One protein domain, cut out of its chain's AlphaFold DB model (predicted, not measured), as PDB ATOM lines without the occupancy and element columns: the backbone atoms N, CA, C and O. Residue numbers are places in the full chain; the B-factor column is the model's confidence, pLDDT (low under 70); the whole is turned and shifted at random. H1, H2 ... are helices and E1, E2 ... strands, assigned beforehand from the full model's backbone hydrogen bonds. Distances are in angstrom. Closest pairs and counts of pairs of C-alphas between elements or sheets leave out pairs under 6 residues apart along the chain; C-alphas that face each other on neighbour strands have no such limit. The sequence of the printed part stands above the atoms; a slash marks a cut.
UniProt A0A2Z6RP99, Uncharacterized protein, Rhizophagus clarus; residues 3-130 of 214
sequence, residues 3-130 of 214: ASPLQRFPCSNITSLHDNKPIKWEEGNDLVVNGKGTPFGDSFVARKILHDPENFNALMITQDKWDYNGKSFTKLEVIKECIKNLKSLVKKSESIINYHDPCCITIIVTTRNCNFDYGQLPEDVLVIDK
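This is residues 3 to 130 of the 214 residues of an uncharacterized protein of Rhizophagus clarus (UniProt A0A2Z6RP99). With little regular structure, the domain is a strongly twisted five-stranded wall with H1 slantwise over one face. Of 128 printed residues, 50 are in named elements, in order E1 E2 E3 H1 H2 E4 E5, a mixed class; the mixed sheet runs E1 E2 E3 E4 E5. It is compact, radius of gyration of the C-alphas 15.2 A, spanning 41 by 37 by 25 A.

E1, residues 31 to 33, and E2, residues 43 to 48, form an antiparallel hairpin, N 32 and O 44 being 2.9 A apart. E2 and E3, residues 57 to 65, form another, N 45 to O 60 2.9 A. H1, residues 75 to 90, is on the sheet at a height of 9.1 A. H2, residues 94 to 97, is not on it. E4, residues 103 to 110, is parallel to E3, N 61 to O 105 2.8 A. E5, residues 125 to 128, is parallel to E4, N 126 to O 106 2.8 A.

E3 is 25.7 A long and H1 22.8 A. E1 begins at C-alpha 31 (-51.184, 84.062, -72.907); E5 ends at C-alpha 128 (-44.226, 67.411, -74.703).

The printed part has no cut. E4 to E5 is a long link. Confidence is low at residues 12, 50 to 56, 70 and 92 to 102.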
ATOM      1  N   ALA A   3     -50.972  87.433 -69.028       74.25
ATOM      2  CA  ALA A   3     -52.011  87.994 -68.175       74.25
ATOM      3  C   ALA A   3     -52.457  86.964 -67.138       74.25
ATOM      4  O   ALA A   3     -52.808  85.835 -67.478       74.25
ATOM      5  N   SER A   4     -52.469  87.362 -65.871       79.69
ATOM      6  CA  SER A   4     -52.994  86.541 -64.779       79.69
ATOM      7  C   SER A   4     -54.362  87.101 -64.382       79.69
ATOM      8  O   SER A   4     -54.424  88.282 -64.035       79.69
ATOM      9  N   PRO A   5     -55.462  86.333 -64.446       75.50
ATOM     10  CA  PRO A   5     -56.792  86.873 -64.231       75.50
ATOM     11  C   PRO A   5     -57.250  86.782 -62.763       75.50
ATOM     12  O   PRO A   5     -56.890  85.856 -62.035       75.50
ATOM     13  N   LEU A   6     -58.084  87.735 -62.333       74.19
ATOM     14  CA  LEU A   6     -58.755  87.754 -61.025       74.19
ATOM     15  C   LEU A   6     -59.793  86.634 -60.913       74.19
ATOM     16  O   LEU A   6     -59.819  85.895 -59.927       74.19
ATOM     17  N   GLN A   7     -60.653  86.494 -61.928       78.31
ATOM     18  CA  GLN A   7     -61.542  85.343 -62.058       78.31
ATOM     19  C   GLN A   7     -60.837  84.207 -62.804       78.31
ATOM     20  O   GLN A   7     -60.089  84.429 -63.750       78.31
ATOM     21  N   ARG A   8     -61.103  82.961 -62.409       79.75
ATOM     22  CA  ARG A   8     -60.518  81.787 -63.070       79.75
ATOM     23  C   ARG A   8     -61.296  81.460 -64.341       79.75
ATOM     24  O   ARG A   8     -62.524  81.353 -64.304       79.75
ATOM     25  N   PHE A   9     -60.584  81.251 -65.447       77.56
ATOM     26  CA  PHE A   9     -61.177  80.705 -66.667       77.56
ATOM     27  C   PHE A   9     -61.689  79.278 -66.374       77.56
ATOM     28  O   PHE A   9     -60.983  78.549 -65.659       77.56
ATOM     29  N   PRO A  10     -62.889  78.864 -66.834       74.38
ATOM     30  CA  PRO A  10     -63.681  79.384 -67.959       74.38
ATOM     31  C   PRO A  10     -64.790  80.379 -67.580       74.38
ATOM     32  O   PRO A  10     -65.941  80.244 -67.981       74.38
ATOM     33  N   CYS A  11     -64.480  81.396 -66.774       77.12
ATOM     34  CA  CYS A  11     -65.248  82.640 -66.780       77.12
ATOM     35  C   CYS A  11     -64.929  83.418 -68.069       77.12
ATOM     36  O   CYS A  11     -63.755  83.653 -68.336       77.12
ATOM     37  N   SER A  12     -65.935  83.815 -68.858       68.62
ATOM     38  CA  SER A  12     -65.718  84.584 -70.098       68.62
ATOM     39  C   SER A  12     -65.211  86.000 -69.812       68.62
ATOM     40  O   SER A  12     -64.332  86.511 -70.497       68.62
ATOM     41  N   ASN A  13     -65.721  86.609 -68.740       78.19
ATOM     42  CA  ASN A  13     -65.315  87.935 -68.295       78.19
ATOM     43  C   ASN A  13     -64.178  87.778 -67.285       78.19
ATOM     44  O   ASN A  13     -64.432  87.639 -66.085       78.19
ATOM     45  N   ILE A  14     -62.942  87.748 -67.779       82.69
ATOM     46  CA  ILE A  14     -61.737  87.761 -66.945       82.69
ATOM     47  C   ILE A  14     -61.099  89.148 -66.942       82.69
ATOM     48  O   ILE A  14     -60.954  89.783 -67.984       82.69
ATOM     49  N   THR A  15     -60.700  89.621 -65.763       86.44
ATOM     50  CA  THR A  15     -59.936  90.864 -65.598       86.44
ATOM     51  C   THR A  15     -58.516  90.585 -65.129       86.44
ATOM     52  O   THR A  15     -58.279  89.659 -64.360       86.44
ATOM     53  N   SER A  16     -57.565  91.390 -65.588       83.38
ATOM     54  CA  SER A  16     -56.150  91.336 -65.217       83.38
ATOM     55  C   SER A  16     -55.950  91.628 -63.730       83.38
ATOM     56  O   SER A  16     -56.476  92.605 -63.207       83.38
ATOM     57  N   LEU A  17     -55.143  90.805 -63.058       84.88
ATOM     58  CA  LEU A  17     -54.705  91.015 -61.675       84.88
ATOM     59  C   LEU A  17     -53.835  92.266 -61.509       84.88
ATOM     60  O   LEU A  17     -53.714  92.771 -60.398       84.88
ATOM     61  N   HIS A  18     -53.197  92.743 -62.582       82.75
ATOM     62  CA  HIS A  18     -52.239  93.845 -62.505       82.75
ATOM     63  C   HIS A  18     -52.911  95.217 -62.515       82.75
ATOM     64  O   HIS A  18     -52.500  96.107 -61.777       82.75
ATOM     65  N   ASP A  19     -53.925  95.397 -63.359       85.81
ATOM     66  CA  ASP A  19     -54.552  96.699 -63.612       85.81
ATOM     67  C   ASP A  19     -56.087  96.654 -63.599       85.81
ATOM     68  O   ASP A  19     -56.732  97.654 -63.916       85.81
ATOM     69  N   ASN A  20     -56.682  95.519 -63.214       85.50
ATOM     70  CA  ASN A  20     -58.128  95.281 -63.146       85.50
ATOM     71  C   ASN A  20     -58.876  95.498 -64.470       85.50
ATOM     72  O   ASN A  20     -60.107  95.568 -64.476       85.50
ATOM     73  N   LYS A  21     -58.167  95.581 -65.601       88.69
ATOM     74  CA  LYS A  21     -58.799  95.756 -66.911       88.69
ATOM     75  C   LYS A  21     -59.299  94.425 -67.469       88.69
ATOM     76  O   LYS A  21     -58.693  93.390 -67.191       88.69
ATOM     77  N   PRO A  22     -60.376  94.427 -68.272       88.31
ATOM     78  CA  PRO A  22     -60.812  93.237 -68.995       88.31
ATOM     79  C   PRO A  22     -59.694  92.682 -69.884       88.31
ATOM     80  O   PRO A  22     -59.065  93.434 -70.630       88.31
ATOM     81  N   ILE A  23     -59.472  91.371 -69.820       87.06
ATOM     82  CA  ILE A  23     -58.580  90.653 -70.729       87.06
ATOM     83  C   ILE A  23     -59.429  90.166 -71.897       87.06
ATOM     84  O   ILE A  23     -60.327  89.347 -71.713       87.06
ATOM     85  N   LYS A  24     -59.125  90.649 -73.100       87.12
ATOM     86  CA  LYS A  24     -59.771  90.215 -74.342       87.12
ATOM     87  C   LYS A  24     -59.074  88.979 -74.906       87.12
ATOM     88  O   LYS A  24     -58.399  89.030 -75.935       87.12
ATOM     89  N   TRP A  25     -59.154  87.880 -74.168       86.62
ATOM     90  CA  TRP A  25     -58.422  86.647 -74.466       86.62
ATOM     91  C   TRP A  25     -58.797  86.053 -75.831       86.62
ATOM     92  O   TRP A  25     -57.964  85.407 -76.464       86.62
ATOM     93  N   GLU A  26     -60.005  86.336 -76.316       83.25
ATOM     94  CA  GLU A  26     -60.526  85.963 -77.631       83.25
ATOM     95  C   GLU A  26     -59.752  86.604 -78.790       83.25
ATOM     96  O   GLU A  26     -59.767  86.094 -79.907       83.25
ATOM     97  N   GLU A  27     -59.072  87.731 -78.567       84.62
ATOM     98  CA  GLU A  27     -58.233  88.344 -79.601       84.62
ATOM     99  C   GLU A  27     -56.923  87.561 -79.805       84.62
ATOM    100  O   GLU A  27     -56.240  87.746 -80.811       84.62
ATOM    101  N   GLY A  28     -56.561  86.674 -78.866       85.75
ATOM    102  CA  GLY A  28     -55.356  85.846 -78.939       85.75
ATOM    103  C   GLY A  28     -54.047  86.597 -78.677       85.75
ATOM    104  O   GLY A  28     -52.967  86.025 -78.802       85.75
ATOM    105  N   ASN A  29     -54.094  87.866 -78.286       86.69
ATOM    106  CA  ASN A  29     -52.887  88.674 -78.078       86.69
ATOM    107  C   ASN A  29     -52.111  88.299 -76.800       86.69
ATOM    108  O   ASN A  29     -50.915  88.595 -76.673       86.69
ATOM    109  N   ASP A  30     -52.771  87.609 -75.868       87.69
ATOM    110  CA  ASP A  30     -52.243  87.318 -74.542       87.69
ATOM    111  C   ASP A  30     -52.288  85.832 -74.200       87.69
ATOM    112  O   ASP A  30     -53.286  85.152 -74.428       87.69
ATOM    113  N   LEU A  31     -51.197  85.341 -73.608       90.06
ATOM    114  CA  LEU A  31     -51.184  84.062 -72.907       90.06
ATOM    115  C   LEU A  31     -51.801  84.284 -71.524       90.06
ATOM    116  O   LEU A  31     -51.257  85.040 -70.716       90.06
ATOM    117  N   VAL A  32     -52.917  83.618 -71.245       91.00
ATOM    118  CA  VAL A  32     -53.608  83.745 -69.963       91.00
ATOM    119  C   VAL A  32     -53.143  82.640 -69.027       91.00
ATOM    120  O   VAL A  32     -53.361  81.464 -69.305       91.00
ATOM    121  N   VAL A  33     -52.528  83.009 -67.903       90.56
ATOM    122  CA  VAL A  33     -52.085  82.075 -66.859       90.56
ATOM    123  C   VAL A  33     -53.170  81.962 -65.803       90.56
ATOM    124  O   VAL A  33     -53.459  82.917 -65.089       90.56
ATOM    125  N   ASN A  34     -53.806  80.801 -65.721       87.44
ATOM    126  CA  ASN A  34     -54.966  80.576 -64.878       87.44
ATOM    127  C   ASN A  34     -54.580  80.444 -63.396       87.44
ATOM    128  O   ASN A  34     -53.462  80.084 -63.024       87.44
ATOM    129  N   GLY A  35     -55.538  80.724 -62.514       80.50
ATOM    130  CA  GLY A  35     -55.315  80.639 -61.073       80.50
ATOM    131  C   GLY A  35     -55.178  79.194 -60.582       80.50
ATOM    132  O   GLY A  35     -55.956  78.318 -60.966       80.50
ATOM    133  N   LYS A  36     -54.247  78.954 -59.647       80.00
ATOM    134  CA  LYS A  36     -54.020  77.638 -59.024       80.00
ATOM    135  C   LYS A  36     -55.320  77.013 -58.495       80.00
ATOM    136  O   LYS A  36     -56.101  77.662 -57.796       80.00
ATOM    137  N   GLY A  37     -55.518  75.724 -58.777       74.31
ATOM    138  CA  GLY A  37     -56.690  74.960 -58.330       74.31
ATOM    139  C   GLY A  37     -57.943  75.184 -59.180       74.31
ATOM    140  O   GLY A  37     -59.047  74.863 -58.744       74.31
ATOM    141  N   THR A  38     -57.797  75.767 -60.367       76.19
ATOM    142  CA  THR A  38     -58.860  75.821 -61.373       76.19
ATOM    143  C   THR A  38     -59.144  74.424 -61.960       76.19
ATOM    144  O   THR A  38     -58.221  73.620 -62.106       76.19
ATOM    145  N   PRO A  39     -60.403  74.082 -62.300       78.44
ATOM    146  CA  PRO A  39     -60.728  72.820 -62.969       78.44
ATOM    147  C   PRO A  39     -60.384  72.818 -64.474       78.44
ATOM    148  O   PRO A  39     -60.790  71.905 -65.190       78.44
ATOM    149  N   PHE A  40     -59.649  73.816 -64.962       85.88
ATOM    150  CA  PHE A  40     -59.229  73.981 -66.356       85.88
ATOM    151  C   PHE A  40     -57.695  74.064 -66.448       85.88
ATOM    152  O   PHE A  40     -57.037  74.045 -65.412       85.88
ATOM    153  N   GLY A  41     -57.121  74.114 -67.652       89.00
ATOM    154  CA  GLY A  41     -55.670  74.198 -67.849       89.00
ATOM    155  C   GLY A  41     -54.979  75.310 -67.056       89.00
ATOM    156  O   GLY A  41     -55.613  76.281 -66.623       89.00
ATOM    157  N   ASP A  42     -53.670  75.139 -66.876       91.69
ATOM    158  CA  ASP A  42     -52.819  76.044 -66.102       91.69
ATOM    159  C   ASP A  42     -52.581  77.356 -66.858       91.69
ATOM    160  O   ASP A  42     -52.532  78.421 -66.250       91.69
ATOM    161  N   SER A  43     -52.531  77.305 -68.189       92.81
ATOM    162  CA  SER A  43     -52.652  78.489 -69.040       92.81
ATOM    163  C   SER A  43     -53.341  78.170 -70.362       92.81
ATOM    164  O   SER A  43     -53.546  77.008 -70.710       92.81
ATOM    165  N   PHE A  44     -53.756  79.202 -71.089       92.06
ATOM    166  CA  PHE A  44     -54.375  79.035 -72.396       92.06
ATOM    167  C   PHE A  44     -54.180  80.253 -73.290       92.06
ATOM    168  O   PHE A  44     -53.870  81.354 -72.825       92.06
ATOM    169  N   VAL A  45     -54.399  80.051 -74.585       91.31
ATOM    170  CA  VAL A  45     -54.415  81.128 -75.563       91.31
ATOM    171  C   VAL A  45     -55.346  80.806 -76.732       91.31
ATOM    172  O   VAL A  45     -55.377  79.673 -77.214       91.31
ATOM    173  N   ALA A  46     -56.096  81.806 -77.198       88.56
ATOM    174  CA  ALA A  46     -56.887  81.699 -78.419       88.56
ATOM    175  C   ALA A  46     -56.016  81.976 -79.658       88.56
ATOM    176  O   ALA A  46     -55.146  82.857 -79.661       88.56
ATOM    177  N   ARG A  47     -56.232  81.219 -80.731       86.56
ATOM    178  CA  ARG A  47     -55.541  81.390 -82.013       86.56
ATOM    179  C   ARG A  47     -56.537  81.267 -83.154       86.56
ATOM    180  O   ARG A  47     -57.297  80.311 -83.198       86.56
ATOM    181  N   LYS A  48     -56.480  82.195 -84.107       79.81
ATOM    182  CA  LYS A  48     -57.185  82.050 -85.386       79.81
ATOM    183  C   LYS A  48     -56.456  81.030 -86.254       79.81
ATOM    184  O   LYS A  48     -55.240  81.147 -86.425       79.81
ATOM    185  N   ILE A  49     -57.176  80.067 -86.821       74.69
ATOM    186  CA  ILE A  49     -56.612  79.127 -87.791       74.69
ATOM    187  C   ILE A  49     -56.692  79.779 -89.179       74.69
ATOM    188  O   ILE A  49     -57.756  79.885 -89.775       74.69
ATOM    189  N   LEU A  50     -55.550  80.256 -89.687       63.91
ATOM    190  CA  LEU A  50     -55.464  81.080 -90.908       63.91
ATOM    191  C   LEU A  50     -55.862  80.359 -92.210       63.91
ATOM    192  O   LEU A  50     -56.075  81.020 -93.224       63.91
ATOM    193  N   HIS A  51     -55.932  79.028 -92.200       62.06
ATOM    194  CA  HIS A  51     -56.198  78.204 -93.384       62.06
ATOM    195  C   HIS A  51     -57.510  77.424 -93.298       62.06
ATOM    196  O   HIS A  51     -57.722  76.501 -94.082       62.06
ATOM    197  N   ASP A  52     -58.382  77.793 -92.363       62.28
ATOM    198  CA  ASP A  52     -59.689  77.176 -92.226       62.28
ATOM    199  C   ASP A  52     -60.770  78.046 -92.897       62.28
ATOM    200  O   ASP A  52     -60.953  79.198 -92.488       62.28
ATOM    201  N   PRO A  53     -61.479  77.541 -93.928       55.22
ATOM    202  CA  PRO A  53     -62.525  78.290 -94.623       55.22
ATOM    203  C   PRO A  53     -63.686  78.732 -93.717       55.22
ATOM    204  O   PRO A  53     -64.399  79.667 -94.082       55.22
ATOM    205  N   GLU A  54     -63.857  78.130 -92.535       62.12
ATOM    206  CA  GLU A  54     -64.911  78.496 -91.579       62.12
ATOM    207  C   GLU A  54     -64.435  79.445 -90.458       62.12
ATOM    208  O   GLU A  54     -65.219  79.811 -89.585       62.12
ATOM    209  N   ASN A  55     -63.181  79.925 -90.498       57.19
ATOM    210  CA  ASN A  55     -62.571  80.772 -89.458       57.19
ATOM    211  C   ASN A  55     -62.608  80.141 -88.052       57.19
ATOM    212  O   ASN A  55     -62.891  80.829 -87.064       57.19
ATOM    213  N   PHE A  56     -62.299  78.846 -87.943       64.69
ATOM    214  CA  PHE A  56     -62.192  78.209 -86.635       64.69
ATOM    215  C   PHE A  56     -61.129  78.896 -85.774       64.69
ATOM    216  O   PHE A  56     -60.006  79.195 -86.200       64.69
ATOM    217  N   ASN A  57     -61.492  79.125 -84.518       76.12
ATOM    218  CA  ASN A  57     -60.542  79.529 -83.503       76.12
ATOM    219  C   ASN A  57     -60.116  78.290 -82.716       76.12
ATOM    220  O   ASN A  57     -60.956  77.531 -82.245       76.12
ATOM    221  N   ALA A  58     -58.813  78.096 -82.540       84.06
ATOM    222  CA  ALA A  58     -58.285  77.086 -81.639       84.06
ATOM    223  C   ALA A  58     -58.134  77.675 -80.237       84.06
ATOM    224  O   ALA A  58     -57.595  78.776 -80.067       84.06
ATOM    225  N   LEU A  59     -58.537  76.911 -79.226       88.31
ATOM    226  CA  LEU A  59     -58.175  77.185 -77.844       88.31
ATOM    227  C   LEU A  59     -57.027  76.253 -77.466       88.31
ATOM    228  O   LEU A  59     -57.233  75.064 -77.233       88.31
ATOM    229  N   MET A  60     -55.808  76.789 -77.426       91.44
ATOM    230  CA  MET A  60     -54.630  76.032 -77.007       91.44
ATOM    231  C   MET A  60     -54.534  76.085 -75.486       91.44
ATOM    232  O   MET A  60     -54.392  77.162 -74.910       91.44
ATOM    233  N   ILE A  61     -54.620  74.930 -74.839       92.62
ATOM    234  CA  ILE A  61     -54.700  74.780 -73.388       92.62
ATOM    235  C   ILE A  61     -53.430  74.090 -72.928       92.62
ATOM    236  O   ILE A  61     -53.207  72.932 -73.264       92.62
ATOM    237  N   THR A  62     -52.605  74.770 -72.143       94.31
ATOM    238  CA  THR A  62     -51.366  74.191 -71.632       94.31
ATOM    239  C   THR A  62     -51.529  73.727 -70.189       94.31
ATOM    240  O   THR A  62     -52.227  74.348 -69.378       94.31
ATOM    241  N   GLN A  63     -50.877  72.619 -69.862       92.38
ATOM    242  CA  GLN A  63     -50.837  72.069 -68.515       92.38
ATOM    243  C   GLN A  63     -49.453  71.552 -68.172       92.38
ATOM    244  O   GLN A  63     -48.824  70.872 -68.985       92.38
ATOM    245  N   ASP A  64     -49.054  71.777 -66.926       91.06
ATOM    246  CA  ASP A  64     -47.746  71.375 -66.435       91.06
ATOM    247  C   ASP A  64     -47.864  70.152 -65.520       91.06
ATOM    248  O   ASP A  64     -48.613  70.136 -64.536       91.06
ATOM    249  N   LYS A  65     -47.099  69.098 -65.821       90.69
ATOM    250  CA  LYS A  65     -47.049  67.862 -65.027       90.69
ATOM    251  C   LYS A  65     -45.621  67.562 -64.590       90.69
ATOM    252  O   LYS A  65     -44.819  66.971 -65.305       90.69
ATOM    253  N   TRP A  66     -45.314  67.951 -63.361       85.50
ATOM    254  CA  TRP A  66     -43.979  67.790 -62.800       85.50
ATOM    255  C   TRP A  66     -43.764  66.404 -62.194       85.50
ATOM    256  O   TRP A  66     -44.662  65.813 -61.584       85.50
ATOM    257  N   ASP A  67     -42.549  65.891 -62.351       78.81
ATOM    258  CA  ASP A  67     -42.104  64.681 -61.681       78.81
ATOM    259  C   ASP A  67     -41.697  64.958 -60.231       78.81
ATOM    260  O   ASP A  67     -40.597  65.434 -59.955       78.81
ATOM    261  N   TYR A  68     -42.595  64.648 -59.299       73.44
ATOM    262  CA  TYR A  68     -42.312  64.743 -57.867       73.44
ATOM    263  C   TYR A  68     -41.786  63.434 -57.261       73.44
ATOM    264  O   TYR A  68     -41.095  63.480 -56.251       73.44
ATOM    265  N   ASN A  69     -42.113  62.273 -57.849       74.56
ATOM    266  CA  ASN A  69     -41.976  60.959 -57.195       74.56
ATOM    267  C   ASN A  69     -41.480  59.834 -58.133       74.56
ATOM    268  O   ASN A  69     -41.664  58.658 -57.824       74.56
ATOM    269  N   GLY A  70     -40.939  60.158 -59.307       68.75
ATOM    270  CA  GLY A  70     -40.490  59.191 -60.314       68.75
ATOM    271  C   GLY A  70     -41.620  58.402 -60.983       68.75
ATOM    272  O   GLY A  70     -41.370  57.387 -61.630       68.75
ATOM    273  N   LYS A  71     -42.884  58.815 -60.811       79.31
ATOM    274  CA  LYS A  71     -44.034  58.095 -61.377       79.31
ATOM    275  C   LYS A  71     -44.182  58.432 -62.854       79.31
ATOM    276  O   LYS A  71     -44.362  59.601 -63.195       79.31
ATOM    277  N   SER A  72     -44.226  57.416 -63.716       86.81
ATOM    278  CA  SER A  72     -44.530  57.615 -65.136       86.81
ATOM    279  C   SER A  72     -45.890  58.283 -65.318       86.81
ATOM    280  O   SER A  72     -46.833  57.988 -64.581       86.81
ATOM    281  N   PHE A  73     -45.988  59.200 -66.274       92.62
ATOM    282  CA  PHE A  73     -47.247  59.799 -66.694       92.62
ATOM    283  C   PHE A  73     -47.922  58.872 -67.698       92.62
ATOM    284  O   PHE A  73     -47.296  58.395 -68.643       92.62
ATOM    285  N   THR A  74     -49.182  58.539 -67.444       93.75
ATOM    286  CA  THR A  74     -49.906  57.530 -68.220       93.75
ATOM    287  C   THR A  74     -50.806  58.165 -69.274       93.75
ATOM    288  O   THR A  74     -51.354  59.248 -69.075       93.75
ATOM    289  N   LYS A  75     -51.066  57.431 -70.363       94.75
ATOM    290  CA  LYS A  75     -52.064  57.813 -71.374       94.75
ATOM    291  C   LYS A  75     -53.431  58.111 -70.746       94.75
ATOM    292  O   LYS A  75     -54.096  59.065 -71.123       94.75
ATOM    293  N   LEU A  76     -53.847  57.323 -69.753       93.88
ATOM    294  CA  LEU A  76     -55.115  57.550 -69.058       93.88
ATOM    295  C   LEU A  76     -55.140  58.899 -68.325       93.88
ATOM    296  O   LEU A  76     -56.177  59.558 -68.316       93.88
ATOM    297  N   GLU A  77     -54.032  59.313 -67.704       94.12
ATOM    298  CA  GLU A  77     -53.934  60.639 -67.082       94.12
ATOM    299  C   GLU A  77     -54.024  61.761 -68.125       94.12
ATOM    300  O   GLU A  77     -54.759  62.717 -67.894       94.12
ATOM    301  N   VAL A  78     -53.367  61.613 -69.283       94.31
ATOM    302  CA  VAL A  78     -53.486  62.555 -70.414       94.31
ATOM    303  C   VAL A  78     -54.951  62.723 -70.827       94.31
ATOM    304  O   VAL A  78     -55.479  63.832 -70.830       94.31
ATOM    305  N   ILE A  79     -55.648  61.615 -71.095       92.62
ATOM    306  CA  ILE A  79     -57.056  61.641 -71.521       92.62
ATOM    307  C   ILE A  79     -57.964  62.230 -70.434       92.62
ATOM    308  O   ILE A  79     -58.874  63.004 -70.734       92.62
ATOM    309  N   LYS A  80     -57.716  61.911 -69.157       92.56
ATOM    310  CA  LYS A  80     -58.467  62.491 -68.032       92.56
ATOM    311  C   LYS A  80     -58.343  64.009 -67.988       92.56
ATOM    312  O   LYS A  80     -59.341  64.673 -67.718       92.56
ATOM    313  N   GLU A  81     -57.158  64.549 -68.249       91.31
ATOM    314  CA  GLU A  81     -56.946  65.995 -68.296       91.31
ATOM    315  C   GLU A  81     -57.693  66.657 -69.455       91.31
ATOM    316  O   GLU A  81     -58.372  67.663 -69.242       91.31
ATOM    317  N   CYS A  82     -57.669  66.048 -70.642       89.00
ATOM    318  CA  CYS A  82     -58.416  66.532 -71.807       89.00
ATOM    319  C   CYS A  82     -59.925  66.575 -71.510       89.00
ATOM    320  O   CYS A  82     -60.571  67.614 -71.632       89.00
ATOM    321  N   ILE A  83     -60.477  65.470 -70.992       88.44
ATOM    322  CA  ILE A  83     -61.891  65.378 -70.597       88.44
ATOM    323  C   ILE A  83     -62.233  66.403 -69.511       88.44
ATOM    324  O   ILE A  83     -63.327  66.969 -69.520       88.44
ATOM    325  N   LYS A  84     -61.329  66.640 -68.553       88.56
ATOM    326  CA  LYS A  84     -61.524  67.642 -67.499       88.56
ATOM    327  C   LYS A  84     -61.640  69.042 -68.103       88.56
ATOM    328  O   LYS A  84     -62.585  69.749 -67.762       88.56
ATOM    329  N   ASN A  85     -60.744  69.412 -69.018       87.19
ATOM    330  CA  ASN A  85     -60.771  70.716 -69.680       87.19
ATOM    331  C   ASN A  85     -62.063  70.910 -70.488       87.19
ATOM    332  O   ASN A  85     -62.754  71.909 -70.289       87.19
ATOM    333  N   LEU A  86     -62.448  69.916 -71.296       83.88
ATOM    334  CA  LEU A  86     -63.685  69.938 -72.085       83.88
ATOM    335  C   LEU A  86     -64.932  70.051 -71.199       83.88
ATOM    336  O   LEU A  86     -65.786  70.905 -71.419       83.88
ATOM    337  N   LYS A  87     -65.026  69.248 -70.133       84.00
ATOM    338  CA  LYS A  87     -66.149  69.333 -69.183       84.00
ATOM    339  C   LYS A  87     -66.232  70.697 -68.506       84.00
ATOM    340  O   LYS A  87     -67.335  71.159 -68.223       84.00
ATOM    341  N   SER A  88     -65.092  71.309 -68.200       81.75
ATOM    342  CA  SER A  88     -65.050  72.627 -67.566       81.75
ATOM    343  C   SER A  88     -65.573  73.717 -68.499       81.75
ATOM    344  O   SER A  88     -66.314  74.577 -68.026       81.75
ATOM    345  N   LEU A  89     -65.270  73.635 -69.799       79.50
ATOM    346  CA  LEU A  89     -65.829  74.519 -70.829       79.50
ATOM    347  C   LEU A  89     -67.345  74.334 -70.966       79.50
ATOM    348  O   LEU A  89     -68.099  75.286 -70.795       79.50
ATOM    349  N   VAL A  90     -67.806  73.093 -71.166       74.62
ATOM    350  CA  VAL A  90     -69.235  72.783 -71.379       74.62
ATOM    351  C   VAL A  90     -70.108  73.190 -70.185       74.62
ATOM    352  O   VAL A  90     -71.253  73.599 -70.353       74.62
ATOM    353  N   LYS A  91     -69.586  73.115 -68.954       70.75
ATOM    354  CA  LYS A  91     -70.327  73.493 -67.736       70.75
ATOM    355  C   LYS A  91     -70.547  75.004 -67.569       70.75
ATOM    356  O   LYS A  91     -71.280  75.390 -66.657       70.75
ATOM    357  N   LYS A  92     -69.900  75.864 -68.362       63.50
ATOM    358  CA  LYS A  92     -69.890  77.324 -68.168       63.50
ATOM    359  C   LYS A  92     -70.290  78.057 -69.462       63.50
ATOM    360  O   LYS A  92     -69.442  78.442 -70.248       63.50
ATOM    361  N   SER A  93     -71.609  78.279 -69.573       52.94
ATOM    362  CA  SER A  93     -72.374  79.187 -70.459       52.94
ATOM    363  C   SER A  93     -72.194  79.106 -71.983       52.94
ATOM    364  O   SER A  93     -71.092  79.042 -72.514       52.94
ATOM    365  N   GLU A  94     -73.320  79.279 -72.681       51.19
ATOM    366  CA  GLU A  94     -73.465  79.404 -74.141       51.19
ATOM    367  C   GLU A  94     -72.530  80.443 -74.792       51.19
ATOM    368  O   GLU A  94     -72.230  80.322 -75.970       51.19
ATOM    369  N   SER A  95     -72.011  81.440 -74.063       52.34
ATOM    370  CA  SER A  95     -71.142  82.488 -74.624       52.34
ATOM    371  C   SER A  95     -69.734  82.019 -75.010       52.34
ATOM    372  O   SER A  95     -69.162  82.577 -75.940       52.34
ATOM    373  N   ILE A  96     -69.180  80.997 -74.343       54.66
ATOM    374  CA  ILE A  96     -67.894  80.380 -74.730       54.66
ATOM    375  C   ILE A  96     -68.111  79.379 -75.873       54.66
ATOM    376  O   ILE A  96     -67.242  79.210 -76.718       54.66
ATOM    377  N   ILE A  97     -69.300  78.771 -75.921       50.78
ATOM    378  CA  ILE A  97     -69.743  77.838 -76.967       50.78
ATOM    379  C   ILE A  97     -70.126  78.588 -78.261       50.78
ATOM    380  O   ILE A  97     -69.988  78.050 -79.353       50.78
ATOM    381  N   ASN A  98     -70.557  79.853 -78.152       48.28
ATOM    382  CA  ASN A  98     -70.830  80.748 -79.285       48.28
ATOM    383  C   ASN A  98     -69.561  81.358 -79.900       48.28
ATOM    384  O   ASN A  98     -69.630  82.026 -80.930       48.28
ATOM    385  N   TYR A  99     -68.397  81.119 -79.298       48.97
ATOM    386  CA  TYR A  99     -67.155  81.092 -80.050       48.97
ATOM    387  C   TYR A  99     -67.222  79.780 -80.839       48.97
ATOM    388  O   TYR A  99     -67.143  78.738 -80.213       48.97
ATOM    389  N   HIS A 100     -67.515  79.819 -82.144       47.22
ATOM    390  CA  HIS A 100     -67.706  78.640 -83.009       47.22
ATOM    391  C   HIS A 100     -66.836  77.445 -82.585       47.22
ATOM    392  O   HIS A 100     -65.615  77.562 -82.673       47.22
ATOM    393  N   ASP A 101     -67.482  76.380 -82.083       55.97
ATOM    394  CA  ASP A 101     -66.933  75.089 -81.623       55.97
ATOM    395  C   ASP A 101     -65.392  75.013 -81.662       55.97
ATOM    396  O   ASP A 101     -64.811  74.464 -82.603       55.97
ATOM    397  N   PRO A 102     -64.694  75.674 -80.717       59.62
ATOM    398  CA  PRO A 102     -63.289  75.939 -80.895       59.62
ATOM    399  C   PRO A 102     -62.551  74.630 -80.700       59.62
ATOM    400  O   PRO A 102     -62.674  73.987 -79.652       59.62
ATOM    401  N   CYS A 103     -61.746  74.258 -81.693       77.06
ATOM    402  CA  CYS A 103     -60.874  73.102 -81.584       77.06
ATOM    403  C   CYS A 103     -59.992  73.275 -80.335       77.06
ATOM    404  O   CYS A 103     -59.164  74.191 -80.242       77.06
ATOM    405  N   CYS A 104     -60.240  72.443 -79.324       85.00
ATOM    406  CA  CYS A 104     -59.577  72.520 -78.031       85.00
ATOM    407  C   CYS A 104     -58.302  71.690 -78.076       85.00
ATOM    408  O   CYS A 104     -58.329  70.487 -77.839       85.00
ATOM    409  N   ILE A 105     -57.171  72.344 -78.314       90.12
ATOM    410  CA  ILE A 105     -55.883  71.662 -78.369       90.12
ATOM    411  C   ILE A 105     -55.310  71.589 -76.956       90.12
ATOM    412  O   ILE A 105     -54.922  72.608 -76.383       90.12
ATOM    413  N   THR A 106     -55.226  70.390 -76.381       93.19
ATOM    414  CA  THR A 106     -54.588  70.182 -75.076       93.19
ATOM    415  C   THR A 106     -53.101  69.901 -75.253       93.19
ATOM    416  O   THR A 106     -52.708  68.910 -75.856       93.19
ATOM    417  N   ILE A 107     -52.262  70.756 -74.678       95.62
ATOM    418  CA  ILE A 107     -50.806  70.637 -74.674       95.62
ATOM    419  C   ILE A 107     -50.364  70.334 -73.247       95.62
ATOM    420  O   ILE A 107     -50.534  71.152 -72.346       95.62
ATOM    421  N   ILE A 108     -49.773  69.169 -73.023       95.44
ATOM    422  CA  ILE A 108     -49.234  68.804 -71.715       95.44
ATOM    423  C   ILE A 108     -47.719  68.856 -71.784       95.44
ATOM    424  O   ILE A 108     -47.109  68.087 -72.522       95.44
ATOM    425  N   VAL A 109     -47.120  69.732 -70.984       93.75
ATOM    426  CA  VAL A 109     -45.676  69.763 -70.769       93.75
ATOM    427  C   VAL A 109     -45.382  68.980 -69.498       93.75
ATOM    428  O   VAL A 109     -45.945  69.243 -68.435       93.75
ATOM    429  N   THR A 110     -44.526  67.970 -69.597       91.25
ATOM    430  CA  THR A 110     -44.258  67.067 -68.481       91.25
ATOM    431  C   THR A 110     -42.784  66.744 -68.337       91.25
ATOM    432  O   THR A 110     -42.033  66.648 -69.304       91.25
ATOM    433  N   THR A 111     -42.365  66.542 -67.093       86.44
ATOM    434  CA  THR A 111     -41.014  66.066 -66.768       86.44
ATOM    435  C   THR A 111     -41.008  64.620 -66.280       86.44
ATOM    436  O   THR A 111     -39.943  64.011 -66.135       86.44
ATOM    437  N   ARG A 112     -42.202  64.044 -66.087       86.31
ATOM    438  CA  ARG A 112     -42.418  62.616 -65.834       86.31
ATOM    439  C   ARG A 112     -42.138  61.822 -67.106       86.31
ATOM    440  O   ARG A 112     -42.396  62.302 -68.204       86.31
ATOM    441  N   ASN A 113     -41.663  60.591 -66.948       84.50
ATOM    442  CA  ASN A 113     -41.475  59.680 -68.078       84.50
ATOM    443  C   ASN A 113     -42.834  59.272 -68.663       84.50
ATOM    444  O   ASN A 113     -43.727  58.881 -67.906       84.50
ATOM    445  N   CYS A 114     -42.985  59.320 -69.984       89.12
ATOM    446  CA  CYS A 114     -44.174  58.832 -70.677       89.12
ATOM    447  C   CYS A 114     -43.876  57.473 -71.320       89.12
ATOM    448  O   CYS A 114     -43.026  57.366 -72.197       89.12
ATOM    449  N   ASN A 115     -44.591  56.429 -70.895       85.56
ATOM    450  CA  ASN A 115     -44.417  55.065 -71.416       85.56
ATOM    451  C   ASN A 115     -45.631  54.662 -72.264       85.56
ATOM    452  O   ASN A 115     -46.346  53.716 -71.933       85.56
ATOM    453  N   PHE A 116     -45.924  55.430 -73.309       92.50
ATOM    454  CA  PHE A 116     -47.003  55.144 -74.251       92.50
ATOM    455  C   PHE A 116     -46.677  55.727 -75.628       92.50
ATOM    456  O   PHE A 116     -45.887  56.658 -75.744       92.50
ATOM    457  N   ASP A 117     -47.301  55.174 -76.664       91.38
ATOM    458  CA  ASP A 117     -47.166  55.668 -78.031       91.38
ATOM    459  C   ASP A 117     -47.991  56.950 -78.231       91.38
ATOM    460  O   ASP A 117     -49.219  56.947 -78.071       91.38
ATOM    461  N   TYR A 118     -47.307  58.045 -78.580       90.94
ATOM    462  CA  TYR A 118     -47.918  59.341 -78.878       90.94
ATOM    463  C   TYR A 118     -48.890  59.280 -80.058       90.94
ATOM    464  O   TYR A 118     -49.869  60.019 -80.056       90.94
ATOM    465  N   GLY A 119     -48.674  58.380 -81.025       90.00
ATOM    466  CA  GLY A 119     -49.557  58.206 -82.182       90.00
ATOM    467  C   GLY A 119     -50.945  57.668 -81.827       90.00
ATOM    468  O   GLY A 119     -51.853  57.713 -82.646       90.00
ATOM    469  N   GLN A 120     -51.135  57.180 -80.597       90.50
ATOM    470  CA  GLN A 120     -52.437  56.730 -80.109       90.50
ATOM    471  C   GLN A 120     -53.188  57.790 -79.291       90.50
ATOM    472  O   GLN A 120     -54.205  57.459 -78.663       90.50
ATOM    473  N   LEU A 121     -52.646  59.004 -79.179       93.44
ATOM    474  CA  LEU A 121     -53.349  60.136 -78.590       93.44
ATOM    475  C   LEU A 121     -54.334  60.734 -79.608       93.44
ATOM    476  O   LEU A 121     -54.127  60.580 -80.810       93.44
ATOM    477  N   PRO A 122     -55.405  61.399 -79.144       90.88
ATOM    478  CA  PRO A 122     -56.261  62.196 -80.016       90.88
ATOM    479  C   PRO A 122     -55.464  63.268 -80.777       90.88
ATOM    480  O   PRO A 122     -54.455  63.760 -80.271       90.88
ATOM    481  N   GLU A 123     -55.923  63.642 -81.972       88.69
ATOM    482  CA  GLU A 123     -55.234  64.608 -82.846       88.69
ATOM    483  C   GLU A 123     -55.107  66.007 -82.222       88.69
ATOM    484  O   GLU A 123     -54.149  66.732 -82.482       88.69
ATOM    485  N   ASP A 124     -56.048  66.367 -81.351       88.62
ATOM    486  CA  ASP A 124     -56.105  67.615 -80.593       88.62
ATOM    487  C   ASP A 124     -55.311  67.552 -79.273       88.62
ATOM    488  O   ASP A 124     -55.434  68.428 -78.414       88.62
ATOM    489  N   VAL A 125     -54.464  66.534 -79.088       93.00
ATOM    490  CA  VAL A 125     -53.655  66.358 -77.881       93.00
ATOM    491  C   VAL A 125     -52.176  66.246 -78.219       93.00
ATOM    492  O   VAL A 125     -51.725  65.342 -78.915       93.00
ATOM    493  N   LEU A 126     -51.387  67.132 -77.619       95.12
ATOM    494  CA  LEU A 126     -49.937  67.131 -77.711       95.12
ATOM    495  C   LEU A 126     -49.321  66.893 -76.331       95.12
ATOM    496  O   LEU A 126     -49.600  67.618 -75.378       95.12
ATOM    497  N   VAL A 127     -48.431  65.907 -76.228       95.94
ATOM    498  CA  VAL A 127     -47.608  65.691 -75.031       95.94
ATOM    499  C   VAL A 127     -46.159  66.020 -75.362       95.94
ATOM    500  O   VAL A 127     -45.556  65.434 -76.263       95.94
ATOM    501  N   ILE A 128     -45.611  66.972 -74.617       93.81
ATOM    502  CA  ILE A 128     -44.226  67.411 -74.703       93.81
ATOM    503  C   ILE A 128     -43.518  66.940 -73.434       93.81
ATOM    504  O   ILE A 128     -43.828  67.397 -72.333       93.81
ATOM    505  N   ASP A 129     -42.575  66.020 -73.583       90.62
ATOM    506  CA  ASP A 129     -41.778  65.488 -72.488       90.62
ATOM    507  C   ASP A 129     -40.277  65.572 -72.779       90.62
ATOM    508  O   ASP A 129     -39.838  66.009 -73.845       90.62
ATOM    509  N   LYS A 130     -39.469  65.135 -71.812       83.81
ATOM    510  CA  LYS A 130     -38.002  65.186 -71.897       83.81
ATOM    511  C   LYS A 130     -37.440  64.547 -73.172       83.81
ATOM    512  O   LYS A 130     -36.372  64.950 -73.614       83.81
TER     513      LYS A 130